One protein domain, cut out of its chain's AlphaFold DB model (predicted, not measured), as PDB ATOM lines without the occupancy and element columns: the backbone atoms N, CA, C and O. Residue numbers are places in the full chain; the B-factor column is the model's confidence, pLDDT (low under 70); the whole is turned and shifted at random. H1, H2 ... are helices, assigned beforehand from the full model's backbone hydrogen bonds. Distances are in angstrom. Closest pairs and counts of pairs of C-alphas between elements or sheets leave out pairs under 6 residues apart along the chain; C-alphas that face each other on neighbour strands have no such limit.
ATOM      1  N   LEU A  42      13.253  30.680  18.394       97.06
ATOM      2  CA  LEU A  42      14.110  31.872  18.369       97.06
ATOM      3  C   LEU A  42      15.154  31.876  19.496       97.06
ATOM      4  O   LEU A  42      16.302  32.245  19.272       97.06
ATOM      5  N   GLN A  43      14.783  31.410  20.687       97.19
ATOM      6  CA  GLN A  43      15.699  31.272  21.820       97.19
ATOM      7  C   GLN A  43      16.761  30.199  21.551       97.19
ATOM      8  O   GLN A  43      17.929  30.400  21.867       97.19
ATOM      9  N   GLN A  44      16.388  29.087  20.913       97.94
ATOM     10  CA  GLN A  44      17.352  28.059  20.509       97.94
ATOM     11  C   GLN A  44      18.280  28.542  19.389       97.94
ATOM     12  O   GLN A  44      19.437  28.138  19.341       97.94
ATOM     13  N   LEU A  45      17.797  29.405  18.492       97.31
ATOM     14  CA  LEU A  45      18.645  30.059  17.495       97.31
ATOM     15  C   LEU A  45      19.635  31.028  18.143       97.31
ATOM     16  O   LEU A  45      20.798  31.037  17.749       97.31
ATOM     17  N   LEU A  46      19.199  31.802  19.139       97.94
ATOM     18  CA  LEU A  46      20.083  32.680  19.905       97.94
ATOM     19  C   LEU A  46      21.202  31.879  20.582       97.94
ATOM     20  O   LEU A  46      22.369  32.217  20.402       97.94
ATOM     21  N   GLU A  47      20.854  30.790  21.274       97.88
ATOM     22  CA  GLU A  47      21.828  29.888  21.910       97.88
ATOM     23  C   GLU A  47      22.792  29.268  20.885       97.88
ATOM     24  O   GLU A  47      23.999  29.171  21.099       97.88
ATOM     25  N   HIS A  48      22.268  28.870  19.724       96.69
ATOM     26  CA  HIS A  48      23.088  28.322  18.651       96.69
ATOM     27  C   HIS A  48      24.126  29.343  18.163       96.69
ATOM     28  O   HIS A  48      25.303  29.014  18.043       96.69
ATOM     29  N   VAL A  49      23.730  30.600  17.942       96.81
ATOM     30  CA  VAL A  49      24.667  31.656  17.528       96.81
ATOM     31  C   VAL A  49      25.658  32.002  18.643       96.81
ATOM     32  O   VAL A  49      26.835  32.247  18.357       96.81
ATOM     33  N   SER A  50      25.238  31.981  19.910       97.25
ATOM     34  CA  SER A  50      26.092  32.358  21.041       97.25
ATOM     35  C   SER A  50      27.145  31.325  21.407       97.25
ATOM     36  O   SER A  50      28.257  31.719  21.756       97.25
ATOM     37  N   SER A  51      26.821  30.036  21.298       95.62
ATOM     38  CA  SER A  51      27.598  28.989  21.972       95.62
ATOM     39  C   SER A  51      28.111  27.883  21.049       95.62
ATOM     40  O   SER A  51      29.016  27.151  21.430       95.62
ATOM     41  N   ASP A  52      27.586  27.739  19.827       94.88
ATOM     42  CA  ASP A  52      28.053  26.696  18.906       94.88
ATOM     43  C   ASP A  52      29.452  27.019  18.353       94.88
ATOM     44  O   ASP A  52      29.674  28.095  17.795       94.88
ATOM     45  N   ASP A  53      30.409  26.105  18.504       91.88
ATOM     46  CA  ASP A  53      31.797  26.316  18.072       91.88
ATOM     47  C   ASP A  53      31.959  26.376  16.544       91.88
ATOM     48  O   ASP A  53      32.833  27.087  16.045       91.88
ATOM     49  N   LEU A  54      31.129  25.652  15.780       91.94
ATOM     50  CA  LEU A  54      31.148  25.724  14.315       91.94
ATOM     51  C   LEU A  54      30.639  27.080  13.837       91.94
ATOM     52  O   LEU A  54      31.212  27.652  12.912       91.94
ATOM     53  N   VAL A  55      29.598  27.610  14.483       93.19
ATOM     54  CA  VAL A  55      29.128  28.979  14.228       93.19
ATOM     55  C   VAL A  55      30.185  29.994  14.669       93.19
ATOM     56  O   VAL A  55      30.483  30.932  13.934       93.19
ATOM     57  N   GLY A  56      30.808  29.776  15.829       94.06
ATOM     58  CA  GLY A  56      31.854  30.631  16.391       94.06
ATOM     59  C   GLY A  56      33.073  30.809  15.491       94.06
ATOM     60  O   GLY A  56      33.647  31.896  15.452       94.06
ATOM     61  N   TRP A  57      33.415  29.788  14.703       93.38
ATOM     62  CA  TRP A  57      34.513  29.846  13.739       93.38
ATOM     63  C   TRP A  57      34.359  30.972  12.699       93.38
ATOM     64  O   TRP A  57      35.349  31.419  12.128       93.38
ATOM     65  N   ALA A  58      33.147  31.497  12.479       92.81
ATOM     66  CA  ALA A  58      32.947  32.658  11.614       92.81
ATOM     67  C   ALA A  58      33.729  33.909  12.075       92.81
ATOM     68  O   ALA A  58      34.066  34.739  11.236       92.81
ATOM     69  N   TRP A  59      34.034  34.043  13.372       95.12
ATOM     70  CA  TRP A  59      34.719  35.214  13.943       95.12
ATOM     71  C   TRP A  59      36.234  35.071  14.095       95.12
ATOM     72  O   TRP A  59      36.905  36.079  14.294       95.12
ATOM     73  N   ASP A  60      36.767  33.862  13.956       92.38
ATOM     74  CA  ASP A  60      38.205  33.605  13.820       92.38
ATOM     75  C   ASP A  60      38.422  32.649  12.638       92.38
ATOM     76  O   ASP A  60      38.712  31.457  12.808       92.38
ATOM     77  N   PRO A  61      38.135  33.120  11.410       91.69
ATOM     78  CA  PRO A  61      38.153  32.248  10.260       91.69
ATOM     79  C   PRO A  61      39.603  32.014   9.831       91.69
ATOM     80  O   PRO A  61      40.399  32.941   9.720       91.69
ATOM     81  N   GLY A  62      39.945  30.763   9.525       87.56
ATOM     82  CA  GLY A  62      41.296  30.432   9.060       87.56
ATOM     83  C   GLY A  62      41.696  31.197   7.789       87.56
ATOM     84  O   GLY A  62      40.824  31.577   7.004       87.56
ATOM     85  N   ASP A  63      43.009  31.320   7.577       89.75
ATOM     86  CA  ASP A  63      43.719  32.188   6.622       89.75
ATOM     87  C   ASP A  63      42.982  32.592   5.335       89.75
ATOM     88  O   ASP A  63      42.407  31.765   4.616       89.75
ATOM     89  N   GLY A  64      43.094  33.883   5.004       91.94
ATOM     90  CA  GLY A  64      42.579  34.477   3.765       91.94
ATOM     91  C   GLY A  64      41.082  34.798   3.781       91.94
ATOM     92  O   GLY A  64      40.526  35.137   2.738       91.94
ATOM     93  N   ARG A  65      40.416  34.685   4.936       92.19
ATOM     94  CA  ARG A  65      38.993  34.999   5.110       92.19
ATOM     95  C   ARG A  65      38.791  36.220   5.998       92.19
ATOM     96  O   ARG A  65      39.558  36.457   6.924       92.19
ATOM     97  N   THR A  66      37.723  36.960   5.723       94.81
ATOM     98  CA  THR A  66      37.352  38.158   6.482       94.81
ATOM     99  C   THR A  66      36.288  37.801   7.521       94.81
ATOM    100  O   THR A  66      35.271  37.212   7.139       94.81
ATOM    101  N   PRO A  67      36.480  38.142   8.807       94.94
ATOM    102  CA  PRO A  67      35.438  37.973   9.813       94.94
ATOM    103  C   PRO A  67      34.255  38.933   9.566       94.94
ATOM    104  O   PRO A  67      34.397  39.931   8.852       94.94
ATOM    105  N   PRO A  68      33.076  38.663  10.157       95.38
ATOM    106  CA  PRO A  68      31.954  39.592  10.165       95.38
ATOM    107  C   PRO A  68      32.333  40.970  10.737       95.38
ATOM    108  O   PRO A  68      33.235  41.063  11.568       95.38
ATOM    109  N   PRO A  69      31.612  42.042  10.355       96.19
ATOM    110  CA  PRO A  69      31.911  43.402  10.816       96.19
ATOM    111  C   PRO A  69      31.645  43.624  12.312       96.19
ATOM    112  O   PRO A  69      32.174  44.570  12.884       96.19
ATOM    113  N   LEU A  70      30.819  42.781  12.935       97.38
ATOM    114  CA  LEU A  70      30.547  42.799  14.371       97.38
ATOM    115  C   LEU A  70      31.238  41.619  15.038       97.38
ATOM    116  O   LEU A  70      31.264  40.522  14.473       97.38
ATOM    117  N   SER A  71      31.698  41.800  16.274       97.69
ATOM    118  CA  SER A  71      32.133  40.681  17.109       97.69
ATOM    119  C   SER A  71      30.972  39.719  17.399       97.69
ATOM    120  O   SER A  71      29.785  40.051  17.265       97.69
ATOM    121  N   ARG A  72      31.305  38.497  17.834       97.44
ATOM    122  CA  ARG A  72      30.294  37.503  18.219       97.44
ATOM    123  C   ARG A  72      29.430  38.018  19.366       97.44
ATOM    124  O   ARG A  72      28.212  37.888  19.315       97.44
ATOM    125  N   ALA A  73      30.048  38.648  20.365       97.94
ATOM    126  CA  ALA A  73      29.349  39.208  21.517       97.94
ATOM    127  C   ALA A  73      28.359  40.310  21.111       97.94
ATOM    128  O   ALA A  73      27.211  40.295  21.552       97.94
ATOM    129  N   GLU A  74      28.762  41.221  20.220       98.44
ATOM    130  CA  GLU A  74      27.871  42.265  19.698       98.44
ATOM    131  C   GLU A  74      26.724  41.664  18.884       98.44
ATOM    132  O   GLU A  74      25.571  42.052  19.063       98.44
ATOM    133  N   THR A  75      27.013  40.670  18.041       98.00
ATOM    134  CA  THR A  75      25.996  39.975  17.239       98.00
ATOM    135  C   THR A  75      24.961  39.285  18.130       98.00
ATOM    136  O   THR A  75      23.757  39.432  17.913       98.00
ATOM    137  N   VAL A  76      25.410  38.577  19.170       98.38
ATOM    138  CA  VAL A  76      24.540  37.925  20.160       98.38
ATOM    139  C   VAL A  76      23.710  38.955  20.922       98.38
ATOM    140  O   VAL A  76      22.514  38.744  21.116       98.38
ATOM    141  N   ALA A  77      24.300  40.088  21.311       98.50
ATOM    142  CA  ALA A  77      23.576  41.161  21.987       98.50
ATOM    143  C   ALA A  77      22.450  41.736  21.108       98.50
ATOM    144  O   ALA A  77      21.316  41.862  21.572       98.50
ATOM    145  N   GLN A  78      22.724  42.013  19.829       98.00
ATOM    146  CA  GLN A  78      21.710  42.504  18.886       98.00
ATOM    147  C   GLN A  78      20.619  41.464  18.616       98.00
ATOM    148  O   GLN A  78      19.430  41.787  18.605       98.00
ATOM    149  N   MET A  79      21.000  40.196  18.453       97.50
ATOM    150  CA  MET A  79      20.040  39.113  18.262       97.50
ATOM    151  C   MET A  79      19.146  38.932  19.493       97.50
ATOM    152  O   MET A  79      17.942  38.744  19.340       97.50
ATOM    153  N   LYS A  80      19.700  39.048  20.706       98.31
ATOM    154  CA  LYS A  80      18.933  39.001  21.956       98.31
ATOM    155  C   LYS A  80      17.896  40.122  22.023       98.31
ATOM    156  O   LYS A  80      16.728  39.828  22.259       98.31
ATOM    157  N   ILE A  81      18.295  41.364  21.732       98.31
ATOM    158  CA  ILE A  81      17.377  42.517  21.666       98.31
ATOM    159  C   ILE A  81      16.233  42.238  20.683       98.31
ATOM    160  O   ILE A  81      15.067  42.456  21.004       98.31
ATOM    161  N   TRP A  82      16.548  41.721  19.494       97.69
ATOM    162  CA  TRP A  82      15.542  41.390  18.487       97.69
ATOM    163  C   TRP A  82      14.579  40.286  18.952       97.69
ATOM    164  O   TRP A  82      13.367  40.438  18.801       97.69
ATOM    165  N   VAL A  83      15.089  39.202  19.547       97.44
ATOM    166  CA  VAL A  83      14.265  38.094  20.065       97.44
ATOM    167  C   VAL A  83      13.352  38.557  21.204       97.44
ATOM    168  O   VAL A  83      12.168  38.218  21.203       97.44
ATOM    169  N   GLU A  84      13.863  39.360  22.140       97.25
ATOM    170  CA  GLU A  84      13.077  39.957  23.232       97.25
ATOM    171  C   GLU A  84      12.040  40.962  22.699       97.25
ATOM    172  O   GLU A  84      10.912  41.018  23.186       97.25
ATOM    173  N   GLY A  85      12.369  41.677  21.620       95.81
ATOM    174  CA  GLY A  85      11.482  42.574  20.873       95.81
ATOM    175  C   GLY A  85      10.474  41.872  19.954       95.81
ATOM    176  O   GLY A  85      10.101  42.419  18.917       95.81
ATOM    177  N   SER A  86      10.033  40.656  20.295       93.75
ATOM    178  CA  SER A  86       9.082  39.842  19.509       93.75
ATOM    179  C   SER A  86       9.560  39.434  18.105       93.75
ATOM    180  O   SER A  86       8.754  38.999  17.273       93.75
ATOM    181  N   ALA A  87      10.861  39.557  17.824       95.94
ATOM    182  CA  ALA A  87      11.465  39.243  16.535       95.94
ATOM    183  C   ALA A  87      10.697  39.870  15.359       95.94
ATOM    184  O   ALA A  87      10.259  39.183  14.426       95.94
ATOM    185  N   ALA A  88      10.443  41.179  15.437       96.12
ATOM    186  CA  ALA A  88       9.748  41.907  14.383       96.12
ATOM    187  C   ALA A  88      10.542  41.849  13.067       96.12
ATOM    188  O   ALA A  88      11.771  41.944  13.069       96.12
ATOM    189  N   CYS A  89       9.837  41.678  11.944       96.50
ATOM    190  CA  CYS A  89      10.458  41.703  10.622       96.50
ATOM    191  C   CYS A  89      10.346  43.093   9.997       96.50
ATOM    192  O   CYS A  89       9.273  43.696  10.087       96.50
ATOM    193  N   PRO A  90      11.411  43.581   9.336       94.75
ATOM    194  CA  PRO A  90      11.323  44.796   8.539       94.75
ATOM    195  C   PRO A  90      10.353  44.598   7.364       94.75
ATOM    196  O   PRO A  90      10.130  43.461   6.926       94.75
ATOM    197  N   GLN A  91       9.766  45.706   6.901       84.50
ATOM    198  CA  GLN A  91       8.964  45.755   5.673       84.50
ATOM    199  C   GLN A  91       9.870  45.750   4.443       84.50
ATOM    200  O   GLN A  91      10.921  46.428   4.496       84.50
TER     201      GLN A  91
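What this domain is: This is residues 42 to 91 of the 91 residues of an uncharacterized protein of Acidobacteria bacterium 13_2_20CM_57_17 (UniProt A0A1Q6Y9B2). Two helices, H3 and H1, lie side by side and run opposite ways, and the short helix H2 turns off at a corner from the end of H1. From H2 the chain makes a long loop, residues 60 to 71, out beyond the helix pair and back to the beginning of H3. The printed part has 50 residues with three named helices, in the order H1, H2, H3, and no named strand; the class is all helix. The whole is loose, with a radius of gyration of the C-alphas of 12.3 A, and elongated, spanning 38 by 23 by 16 A.

Where its parts are: H3, the longest helix, holds residues 72 to 84 and measures 18.1 A, from C-alpha 72 at (30.294, 37.503, 18.219) to C-alpha 84 at (13.077, 39.957, 23.232). H1 holds residues 42 to 51 and measures 14.3 A, beginning with C-alpha 42 at (14.110, 31.872, 18.369). H2 holds residues 53 to 59 and measures 10.2 A.

How they stand to each other: H3 and H1 touch at a shallow tilt of 12 degrees, opposite ways; their closest C-alphas, those of Val 76 and Ser 50, are 5.8 A apart. H1 and H2 touch only at the corner by their link, about perpendicular at 73 degrees, with the closest C-alphas, of Val 49 and Val 55, 6.2 A apart. H2 and H3 are close but not clearly touching: their closest C-alphas, of Trp 59 and Arg 72, are 6.6 A apart. Their lines stand at a steep tilt of 69 degrees, only just short of about perpendicular. In H1 and H3 every O i to N i+4 pair is within hydrogen-bond range; in H2 1 of 3 is, beside 3 of 4 O i to N i+3 pairs.

The domain as a whole: The two C-alphas farthest apart, those of Asp 63 and Ser 86, are 37.7 A apart. The link from H1 to H2 is tight, and that from H2 to H3, 12 residues, is long. The printed part has no cut and ends at Gln 91, the chain's last residue. The mean pLDDT of the printed part is 95.4, and no printed residue is under 70.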